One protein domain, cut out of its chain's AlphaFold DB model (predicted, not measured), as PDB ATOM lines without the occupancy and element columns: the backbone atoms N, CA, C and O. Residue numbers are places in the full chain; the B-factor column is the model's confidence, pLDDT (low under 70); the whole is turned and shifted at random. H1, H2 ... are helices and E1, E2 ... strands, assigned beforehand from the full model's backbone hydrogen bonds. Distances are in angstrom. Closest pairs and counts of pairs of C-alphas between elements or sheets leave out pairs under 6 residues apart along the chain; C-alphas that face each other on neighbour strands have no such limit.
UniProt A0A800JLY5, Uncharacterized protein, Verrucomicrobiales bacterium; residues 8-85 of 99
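This is residues 8 to 85 of the 99 residues of an uncharacterized protein of Verrucomicrobiales bacterium (UniProt A0A800JLY5). An elongated model of two lobes: at one end a three-stranded antiparallel sheet of E2, E1 and E5, at the other a small hairpin of E3 and E4 with the short helix H1 packed on it, mostly beside E4. Residues 28 to 37 lead from the sheet into the small lobe, and residues 65 to 76, with no named element, lead back to the sheet. The printed part has 78 residues, with one named helix and five named strands in the order E1, E2, H1, E3, E4, E5, and the class is mostly strand. The larger sheet has the order E2, E1, E5. The whole is loose, with a radius of gyration of the C-alphas of 14.9 A and spans of 45 by 23 by 21 A.

E1, residues 8 to 16, and E2, residues 21 to 27, form a hairpin, antiparallel at 159 degrees between their directions; N 12 and O 24 are 2.9 A apart, within hydrogen-bond range. E5, residues 77 to 84, is the antiparallel neighbour of E1 at 163 degrees, with N 13 and O 81 within hydrogen-bond range at 2.9 A. E1 is the inner strand, and E2 and E5 are edge strands. H1, residues 38 to 45, is not on this sheet; in H1 every O i to N i+4 pair is within hydrogen-bond range. E3, residues 50 to 56, and E4, residues 59 to 64, form a second hairpin, antiparallel at 157 degrees, with N 61 and O 54 within hydrogen-bond range at 2.8 A. The closest C-alphas of H1 and E4, those of Arg 38 and Thr 62, are 5.6 A apart. The closest of H1 and E3, those of Ile 42 and Ile 50, are 7.5 A apart. Among the pairs that are apart are E1 and E3, E2 and E4, and H1 and E5.

E1 begins at C-alpha 8, (142.485, 167.180, 107.332), and is 23.1 A long. E2 is 19.5 A long. H1 begins at C-alpha 38, (145.092, 185.114, 96.122), and is 10.4 A long. E3 is 15.8 A long and E4 16.3 A. E5 is 20.3 A long and ends at C-alpha 84, (151.457, 165.447, 106.243).

The two C-alphas farthest apart, those of Asn 18 and Gly 58, are 46.3 A apart, while the first and last printed C-alphas, those of Gln 8 and Asn 85, are 7.1 A apart. The link from E4 to E5, 12 residues, is long. The link from E2 to H1, 10 residues, is short, and the other links are tight. The printed part has no cut. Its mean pLDDT is 92.7, and no printed residue is under 70.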
ATOM      1  N   GLN A   8     141.218 166.980 106.629       95.44
ATOM      2  CA  GLN A   8     142.485 167.180 107.332       95.44
ATOM      3  C   GLN A   8     143.661 166.846 106.406       95.44
ATOM      4  O   GLN A   8     143.783 165.715 105.927       95.44
ATOM      5  N   ILE A   9     144.531 167.825 106.151       95.56
ATOM      6  CA  ILE A   9     145.665 167.671 105.221       95.56
ATOM      7  C   ILE A   9     147.022 167.592 105.921       95.56
ATOM      8  O   ILE A   9     147.973 167.044 105.355       95.56
ATOM      9  N   ALA A  10     147.108 168.111 107.142       96.56
ATOM     10  CA  ALA A  10     148.283 168.025 107.992       96.56
ATOM     11  C   ALA A  10     147.889 168.058 109.471       96.56
ATOM     12  O   ALA A  10     146.736 168.336 109.813       96.56
ATOM     13  N   THR A  11     148.864 167.786 110.326       97.75
ATOM     14  CA  THR A  11     148.757 167.883 111.779       97.75
ATOM     15  C   THR A  11     150.024 168.526 112.316       97.75
ATOM     16  O   THR A  11     151.125 168.070 111.998       97.75
ATOM     17  N   PHE A  12     149.882 169.547 113.154       98.00
ATOM     18  CA  PHE A  12     150.946 169.944 114.064       98.00
ATOM     19  C   PHE A  12     150.894 169.030 115.284       98.00
ATOM     20  O   PHE A  12     149.854 168.925 115.929       98.00
ATOM     21  N   LYS A  13     152.001 168.357 115.590       98.31
ATOM     22  CA  LYS A  13     152.160 167.586 116.825       98.31
ATOM     23  C   LYS A  13     153.158 168.307 117.724       98.31
ATOM     24  O   LYS A  13     154.344 168.374 117.400       98.31
ATOM     25  N   ILE A  14     152.662 168.863 118.821       98.38
ATOM     26  CA  ILE A  14     153.417 169.668 119.779       98.38
ATOM     27  C   ILE A  14     153.851 168.749 120.915       98.38
ATOM     28  O   ILE A  14     153.006 168.128 121.554       98.38
ATOM     29  N   HIS A  15     155.154 168.633 121.166       98.44
ATOM     30  CA  HIS A  15     155.708 167.789 122.228       98.44
ATOM     31  C   HIS A  15     156.187 168.649 123.393       98.44
ATOM     32  O   HIS A  15     156.967 169.588 123.201       98.44
ATOM     33  N   TYR A  16     155.765 168.287 124.599       98.38
ATOM     34  CA  TYR A  16     156.153 168.943 125.841       98.38
ATOM     35  C   TYR A  16     157.297 168.196 126.536       98.38
ATOM     36  O   TYR A  16     157.531 167.008 126.305       98.38
ATOM     37  N   ASP A  17     158.017 168.897 127.405       98.19
ATOM     38  CA  ASP A  17     159.154 168.381 128.179       98.19
ATOM     39  C   ASP A  17     158.829 167.166 129.066       98.19
ATOM     40  O   ASP A  17     159.656 166.273 129.237       98.19
ATOM     41  N   ASN A  18     157.602 167.085 129.574       96.69
ATOM     42  CA  ASN A  18     157.109 165.962 130.368       96.69
ATOM     43  C   ASN A  18     156.745 164.712 129.534       96.69
ATOM     44  O   ASN A  18     156.193 163.755 130.077       96.69
ATOM     45  N   GLY A  19     156.993 164.732 128.219       96.88
ATOM     46  CA  GLY A  19     156.704 163.640 127.286       96.88
ATOM     47  C   GLY A  19     155.257 163.583 126.777       96.88
ATOM     48  O   GLY A  19     154.946 162.746 125.928       96.88
ATOM     49  N   SER A  20     154.366 164.458 127.256       97.50
ATOM     50  CA  SER A  20     153.020 164.606 126.687       97.50
ATOM     51  C   SER A  20     153.061 165.330 125.340       97.50
ATOM     52  O   SER A  20     154.030 166.014 125.009       97.50
ATOM     53  N   ASN A  21     152.008 165.165 124.540       97.56
ATOM     54  CA  ASN A  21     151.868 165.856 123.266       97.56
ATOM     55  C   ASN A  21     150.423 166.271 123.001       97.56
ATOM     56  O   ASN A  21     149.492 165.672 123.539       97.56
ATOM     57  N   GLU A  22     150.279 167.272 122.142       97.19
ATOM     58  CA  GLU A  22     149.014 167.768 121.618       97.19
ATOM     59  C   GLU A  22     149.018 167.718 120.093       97.19
ATOM     60  O   GLU A  22     150.063 167.862 119.453       97.19
ATOM     61  N   GLU A  23     147.840 167.505 119.512       97.56
ATOM     62  CA  GLU A  23     147.646 167.487 118.071       97.56
ATOM     63  C   GLU A  23     146.697 168.605 117.652       97.56
ATOM     64  O   GLU A  23     145.552 168.668 118.095       97.56
ATOM     65  N   PHE A  24     147.177 169.458 116.752       97.38
ATOM     66  CA  PHE A  24     146.407 170.529 116.139       97.38
ATOM     67  C   PHE A  24     146.228 170.223 114.640       97.38
ATOM     68  O   PHE A  24     147.201 170.266 113.873       97.38
ATOM     69  N   PRO A  25     145.017 169.822 114.204       96.81
ATOM     70  CA  PRO A  25     144.762 169.444 112.820       96.81
ATOM     71  C   PRO A  25     144.680 170.675 111.913       96.81
ATOM     72  O   PRO A  25     144.162 171.714 112.299       96.81
ATOM     73  N   VAL A  26     145.133 170.526 110.668       96.25
ATOM     74  CA  VAL A  26     145.031 171.553 109.624       96.25
ATOM     75  C   VAL A  26     143.993 171.131 108.594       96.25
ATOM     76  O   VAL A  26     144.166 170.112 107.908       96.25
ATOM     77  N   ILE A  27     142.932 171.925 108.454       95.12
ATOM     78  CA  ILE A  27     141.762 171.595 107.644       95.12
ATOM     79  C   ILE A  27     141.747 172.382 106.329       95.12
ATOM     80  O   ILE A  27     141.796 173.615 106.280       95.12
ATOM     81  N   ALA A  28     141.619 171.653 105.221       93.75
ATOM     82  CA  ALA A  28     141.522 172.224 103.887       93.75
ATOM     83  C   ALA A  28     140.321 173.166 103.755       93.75
ATOM     84  O   ALA A  28     139.182 172.808 104.070       93.75
ATOM     85  N   VAL A  29     140.582 174.344 103.186       90.44
ATOM     86  CA  VAL A  29     139.613 175.411 102.894       90.44
ATOM     87  C   VAL A  29     138.960 176.018 104.150       90.44
ATOM     88  O   VAL A  29     138.088 176.872 104.029       90.44
ATOM     89  N   SER A  30     139.387 175.611 105.346       91.69
ATOM     90  CA  SER A  30     139.011 176.244 106.617       91.69
ATOM     91  C   SER A  30     140.202 176.955 107.253       91.69
ATOM     92  O   SER A  30     140.044 178.062 107.763       91.69
ATOM     93  N   ASP A  31     141.388 176.350 107.160       93.50
ATOM     94  CA  ASP A  31     142.628 176.887 107.733       93.50
ATOM     95  C   ASP A  31     143.674 177.192 106.660       93.50
ATOM     96  O   ASP A  31     144.505 178.079 106.819       93.50
ATOM     97  N   ILE A  32     143.640 176.459 105.545       93.06
ATOM     98  CA  ILE A  32     144.638 176.564 104.482       93.06
ATOM     99  C   ILE A  32     144.025 176.350 103.102       93.06
ATOM    100  O   ILE A  32     143.109 175.545 102.909       93.06
ATOM    101  N   VAL A  33     144.560 177.067 102.120       91.69
ATOM    102  CA  VAL A  33     144.164 177.026 100.707       91.69
ATOM    103  C   VAL A  33     145.393 176.940  99.807       91.69
ATOM    104  O   VAL A  33     146.529 176.907 100.272       91.69
ATOM    105  N   ASP A  34     145.169 176.842  98.497       90.19
ATOM    106  CA  ASP A  34     146.271 176.888  97.539       90.19
ATOM    107  C   ASP A  34     146.950 178.262  97.535       90.19
ATOM    108  O   ASP A  34     146.276 179.292  97.497       90.19
ATOM    109  N   TRP A  35     148.281 178.261  97.521       89.25
ATOM    110  CA  TRP A  35     149.087 179.473  97.560       89.25
ATOM    111  C   TRP A  35     149.084 180.252  96.237       89.25
ATOM    112  O   TRP A  35     149.369 181.448  96.241       89.25
ATOM    113  N   ALA A  36     148.770 179.609  95.107       86.94
ATOM    114  CA  ALA A  36     148.917 180.183  93.767       86.94
ATOM    115  C   ALA A  36     147.725 181.052  93.312       86.94
ATOM    116  O   ALA A  36     147.718 181.548  92.186       86.94
ATOM    117  N   ASN A  37     146.696 181.239  94.150       80.81
ATOM    118  CA  ASN A  37     145.538 182.067  93.808       80.81
ATOM    119  C   ASN A  37     145.035 182.893  95.003       80.81
ATOM    120  O   ASN A  37     144.238 182.424  95.815       80.81
ATOM    121  N   ARG A  38     145.456 184.164  95.059       78.62
ATOM    122  CA  ARG A  38     145.092 185.114  96.122       78.62
ATOM    123  C   ARG A  38     143.587 185.348  96.256       78.62
ATOM    124  O   ARG A  38     143.084 185.380  97.371       78.62
ATOM    125  N   ASN A  39     142.877 185.555  95.147       80.25
ATOM    126  CA  ASN A  39     141.450 185.893  95.209       80.25
ATOM    127  C   ASN A  39     140.650 184.709  95.749       80.25
ATOM    128  O   ASN A  39     139.874 184.875  96.685       80.25
ATOM    129  N   ALA A  40     140.945 183.502  95.257       81.06
ATOM    130  CA  ALA A  40     140.357 182.287  95.800       81.06
ATOM    131  C   ALA A  40     140.725 182.089  97.278       81.06
ATOM    132  O   ALA A  40     139.896 181.610  98.046       81.06
ATOM    133  N   ALA A  41     141.940 182.456  97.698       83.50
ATOM    134  CA  ALA A  41     142.337 182.357  99.098       83.50
ATOM    135  C   ALA A  41     141.493 183.267 100.005       83.50
ATOM    136  O   ALA A  41     140.935 182.785 100.989       83.50
ATOM    137  N   ILE A  42     141.337 184.542  99.632       83.06
ATOM    138  CA  ILE A  42     140.531 185.519 100.382       83.06
ATOM    139  C   ILE A  42     139.057 185.105 100.416       83.06
ATOM    140  O   ILE A  42     138.443 185.142 101.476       83.06
ATOM    141  N   GLU A  43     138.494 184.672  99.285       87.44
ATOM    142  CA  GLU A  43     137.095 184.226  99.205       87.44
ATOM    143  C   GLU A  43     136.808 183.003 100.085       87.44
ATOM    144  O   GLU A  43     135.698 182.849 100.588       87.44
ATOM    145  N   ASN A  44     137.792 182.116 100.263       88.19
ATOM    146  CA  ASN A  44     137.601 180.873 101.004       88.19
ATOM    147  C   ASN A  44     137.947 180.970 102.494       88.19
ATOM    148  O   ASN A  44     137.302 180.269 103.274       88.19
ATOM    149  N   LEU A  45     138.962 181.757 102.872       89.50
ATOM    150  CA  LEU A  45     139.460 181.839 104.251       89.50
ATOM    151  C   LEU A  45     139.121 183.145 104.973       89.50
ATOM    152  O   LEU A  45     139.144 183.140 106.197       89.50
ATOM    153  N   GLY A  46     138.837 184.227 104.245       89.69
ATOM    154  CA  GLY A  46     138.806 185.582 104.801       89.69
ATOM    155  C   GLY A  46     140.194 186.249 104.819       89.69
ATOM    156  O   GLY A  46     141.220 185.563 104.786       89.69
ATOM    157  N   PRO A  47     140.264 187.596 104.799       88.50
ATOM    158  CA  PRO A  47     141.529 188.336 104.797       88.50
ATOM    159  C   PRO A  47     142.354 188.177 106.085       88.50
ATOM    160  O   PRO A  47     143.570 188.319 106.033       88.50
ATOM    161  N   GLU A  48     141.719 187.880 107.217       89.88
ATOM    162  CA  GLU A  48     142.339 187.710 108.537       89.88
ATOM    163  C   GLU A  48     143.189 186.442 108.661       89.88
ATOM    164  O   GLU A  48     144.054 186.367 109.520       89.88
ATOM    165  N   LYS A  49     142.969 185.456 107.786       92.12
ATOM    166  CA  LYS A  49     143.760 184.218 107.724       92.12
ATOM    167  C   LYS A  49     144.853 184.271 106.655       92.12
ATOM    168  O   LYS A  49     145.354 183.232 106.213       92.12
ATOM    169  N   ILE A  50     145.196 185.467 106.178       92.94
ATOM    170  CA  ILE A  50     146.243 185.687 105.179       92.94
ATOM    171  C   ILE A  50     147.453 186.339 105.846       92.94
ATOM    172  O   ILE A  50     147.511 187.558 105.970       92.94
ATOM    173  N   GLY A  51     148.461 185.534 106.185       91.44
ATOM    174  CA  GLY A  51     149.682 186.035 106.828       91.44
ATOM    175  C   GLY A  51     150.663 186.697 105.864       91.44
ATOM    176  O   GLY A  51     151.507 187.496 106.264       91.44
ATOM    177  N   TRP A  52     150.588 186.381 104.566       93.12
ATOM    178  CA  TRP A  52     151.474 187.002 103.582       93.12
ATOM    179  C   TRP A  52     150.927 186.956 102.158       93.12
ATOM    180  O   TRP A  52     150.320 185.974 101.723       93.12
ATOM    181  N   THR A  53     151.226 188.000 101.381       91.56
ATOM    182  CA  THR A  53     151.043 187.999  99.927       91.56
ATOM    183  C   THR A  53     152.249 188.611  99.230       91.56
ATOM    184  O   THR A  53     152.830 189.586  99.702       91.56
ATOM    185  N   GLY A  54     152.610 188.069  98.072       90.44
ATOM    186  CA  GLY A  54     153.711 188.592  97.273       90.44
ATOM    187  C   GLY A  54     153.826 187.892  95.933       90.44
ATOM    188  O   GLY A  54     152.846 187.351  95.424       90.44
ATOM    189  N   LYS A  55     155.016 187.917  95.334       89.56
ATOM    190  CA  LYS A  55     155.279 187.240  94.061       89.56
ATOM    191  C   LYS A  55     156.239 186.077  94.268       89.56
ATOM    192  O   LYS A  55     157.283 186.255  94.887       89.56
ATOM    193  N   ALA A  56     155.915 184.924  93.696       82.69
ATOM    194  CA  ALA A  56     156.804 183.773  93.597       82.69
ATOM    195  C   ALA A  56     156.867 183.338  92.130       82.69
ATOM    196  O   ALA A  56     155.830 183.194  91.490       82.69
ATOM    197  N   THR A  57     158.080 183.210  91.580       81.12
ATOM    198  CA  THR A  57     158.329 182.756  90.192       81.12
ATOM    199  C   THR A  57     157.492 183.461  89.108       81.12
ATOM    200  O   THR A  57     157.159 182.872  88.084       81.12
ATOM    201  N   GLY A  58     157.166 184.744  89.311       82.62
ATOM    202  CA  GLY A  58     156.369 185.552  88.376       82.62
ATOM    203  C   GLY A  58     154.854 185.514  88.610       82.62
ATOM    204  O   GLY A  58     154.133 186.294  87.993       82.62
ATOM    205  N   TRP A  59     154.376 184.686  89.540       81.50
ATOM    206  CA  TRP A  59     152.967 184.553  89.908       81.50
ATOM    207  C   TRP A  59     152.679 185.229  91.243       81.50
ATOM    208  O   TRP A  59     153.556 185.337  92.102       81.50
ATOM    209  N   GLN A  60     151.438 185.674  91.429       87.25
ATOM    210  CA  GLN A  60     150.974 186.092  92.746       87.25
ATOM    211  C   GLN A  60     150.913 184.863  93.661       87.25
ATOM    212  O   GLN A  60     150.339 183.842  93.297       87.25
ATOM    213  N   ALA A  61     151.488 184.993  94.848       90.62
ATOM    214  CA  ALA A  61     151.502 183.979  95.882       90.62
ATOM    215  C   ALA A  61     150.859 184.517  97.163       90.62
ATOM    216  O   ALA A  61     150.922 185.716  97.467       90.62
ATOM    217  N   THR A  62     150.252 183.608  97.912       92.75
ATOM    218  CA  THR A  62     149.599 183.874  99.190       92.75
ATOM    219  C   THR A  62     149.919 182.748 100.160       92.75
ATOM    220  O   THR A  62     149.881 181.582  99.781       92.75
ATOM    221  N   LEU A  63     150.238 183.090 101.406       93.75
ATOM    222  CA  LEU A  63     150.401 182.121 102.485       93.75
ATOM    223  C   LEU A  63     149.269 182.314 103.490       93.75
ATOM    224  O   LEU A  63     148.977 183.443 103.890       93.75
ATOM    225  N   SER A  64     148.632 181.206 103.859       94.38
ATOM    226  CA  SER A  64     147.660 181.171 104.946       94.38
ATOM    227  C   SER A  64     148.371 181.283 106.288       94.38
ATOM    228  O   SER A  64     149.456 180.727 106.465       94.38
ATOM    229  N   GLU A  65     147.734 181.973 107.221       94.62
ATOM    230  CA  GLU A  65     148.138 182.049 108.619       94.62
ATOM    231  C   GLU A  65     147.197 181.207 109.473       94.62
ATOM    232  O   GLU A  65     145.984 181.183 109.252       94.62
ATOM    233  N   LEU A  66     147.778 180.483 110.426       94.38
ATOM    234  CA  LEU A  66     147.049 179.687 111.397       94.38
ATOM    235  C   LEU A  66     147.451 180.152 112.789       94.38
ATOM    236  O   LEU A  66     148.636 180.162 113.114       94.38
ATOM    237  N   ILE A  67     146.449 180.464 113.602       93.44
ATOM    238  CA  ILE A  67     146.620 180.819 115.007       93.44
ATOM    239  C   ILE A  67     146.261 179.591 115.842       93.44
ATOM    240  O   ILE A  67     145.202 178.987 115.654       93.44
ATOM    241  N   TRP A  68     147.155 179.220 116.753       94.75
ATOM    242  CA  TRP A  68     146.931 178.181 117.753       94.75
ATOM    243  C   TRP A  68     147.162 178.784 119.134       94.75
ATOM    244  O   TRP A  68     148.262 179.244 119.446       94.75
ATOM    245  N   GLU A  69     146.121 178.781 119.962       95.50
ATOM    246  CA  GLU A  69     146.237 179.147 121.369       95.50
ATOM    247  C   GLU A  69     146.818 177.960 122.139       95.50
ATOM    248  O   GLU A  69     146.193 176.904 122.201       95.50
ATOM    249  N   ASN A  70     148.004 178.126 122.733       94.62
ATOM    250  CA  ASN A  70     148.626 177.076 123.534       94.62
ATOM    251  C   ASN A  70     147.795 176.822 124.805       94.62
ATOM    252  O   ASN A  70     147.806 177.668 125.704       94.62
ATOM    253  N   PRO A  71     147.136 175.658 124.961       95.44
ATOM    254  CA  PRO A  71     146.330 175.378 126.150       95.44
ATOM    255  C   PRO A  71     147.192 175.050 127.378       95.44
ATOM    256  O   PRO A  71     146.679 174.868 128.486       95.44
ATOM    257  N   HIS A  72     148.511 174.951 127.200       95.88
ATOM    258  CA  HIS A  72     149.485 174.670 128.244       95.88
ATOM    259  C   HIS A  72     150.643 175.680 128.215       95.88
ATOM    260  O   HIS A  72     151.784 175.297 127.932       95.88
ATOM    261  N   PRO A  73     150.384 176.964 128.523       95.25
ATOM    262  CA  PRO A  73     151.400 178.017 128.455       95.25
ATOM    263  C   PRO A  73     152.566 177.795 129.430       95.25
ATOM    264  O   PRO A  73     153.684 178.211 129.145       95.25
ATOM    265  N   ASP A  74     152.331 177.087 130.539       96.44
ATOM    266  CA  ASP A  74     153.351 176.811 131.559       96.44
ATOM    267  C   ASP A  74     154.261 175.616 131.224       96.44
ATOM    268  O   ASP A  74     155.225 175.349 131.943       96.44
ATOM    269  N   LYS A  75     153.959 174.856 130.162       97.19
ATOM    270  CA  LYS A  75     154.761 173.696 129.753       97.19
ATOM    271  C   LYS A  75     155.753 174.090 128.667       97.19
ATOM    272  O   LYS A  75     155.393 174.728 127.680       97.19
ATOM    273  N   VAL A  76     156.992 173.619 128.794       97.75
ATOM    274  CA  VAL A  76     158.021 173.852 127.777       97.75
ATOM    275  C   VAL A  76     157.737 172.984 126.552       97.75
ATOM    276  O   VAL A  76     157.726 171.755 126.638       97.75
ATOM    277  N   ILE A  77     157.542 173.623 125.396       97.69
ATOM    278  CA  ILE A  77     157.495 172.943 124.097       97.69
ATOM    279  C   ILE A  77     158.929 172.609 123.682       97.69
ATOM    280  O   ILE A  77     159.768 173.496 123.540       97.69
ATOM    281  N   THR A  78     159.214 171.327 123.470       98.19
ATOM    282  CA  THR A  78     160.556 170.844 123.100       98.19
ATOM    283  C   THR A  78     160.687 170.546 121.611       98.19
ATOM    284  O   THR A  78     161.792 170.574 121.066       98.19
ATOM    285  N   LYS A  79     159.568 170.253 120.940       97.94
ATOM    286  CA  LYS A  79     159.531 169.891 119.523       97.94
ATOM    287  C   LYS A  79     158.147 170.158 118.938       97.94
ATOM    288  O   LYS A  79     157.142 169.898 119.591       97.94
ATOM    289  N   ILE A  80     158.100 170.592 117.683       98.00
ATOM    290  CA  ILE A  80     156.873 170.644 116.882       98.00
ATOM    291  C   ILE A  80     157.126 169.858 115.597       98.00
ATOM    292  O   ILE A  80     158.022 170.200 114.827       98.00
ATOM    293  N   ASP A  81     156.353 168.798 115.370       98.25
ATOM    294  CA  ASP A  81     156.347 168.078 114.097       98.25
ATOM    295  C   ASP A  81     155.217 168.603 113.208       98.25
ATOM    296  O   ASP A  81     154.067 168.668 113.639       98.25
ATOM    297  N   PHE A  82     155.527 168.919 111.949       97.62
ATOM    298  CA  PHE A  82     154.518 169.202 110.929       97.62
ATOM    299  C   PHE A  82     154.326 167.974 110.038       97.62
ATOM    300  O   PHE A  82     155.154 167.654 109.183       97.62
ATOM    301  N   LEU A  83     153.242 167.244 110.284       96.94
ATOM    302  CA  LEU A  83     152.994 165.931 109.706       96.94
ATOM    303  C   LEU A  83     151.999 166.041 108.554       96.94
ATOM    304  O   LEU A  83     150.864 166.466 108.744       96.94
ATOM    305  N   SER A  84     152.395 165.612 107.356       93.25
ATOM    306  CA  SER A  84     151.457 165.447 106.243       93.25
ATOM    307  C   SER A  84     150.522 164.267 106.506       93.25
ATOM    308  O   SER A  84     150.982 163.182 106.864       93.25
ATOM    309  N   ASN A  85     149.232 164.430 106.202       90.88
ATOM    310  CA  ASN A  85     148.277 163.318 106.215       90.88
ATOM    311  C   ASN A  85     148.416 162.393 104.981       90.88
ATOM    312  O   ASN A  85     147.580 161.526 104.747       90.88
TER     313      ASN A  85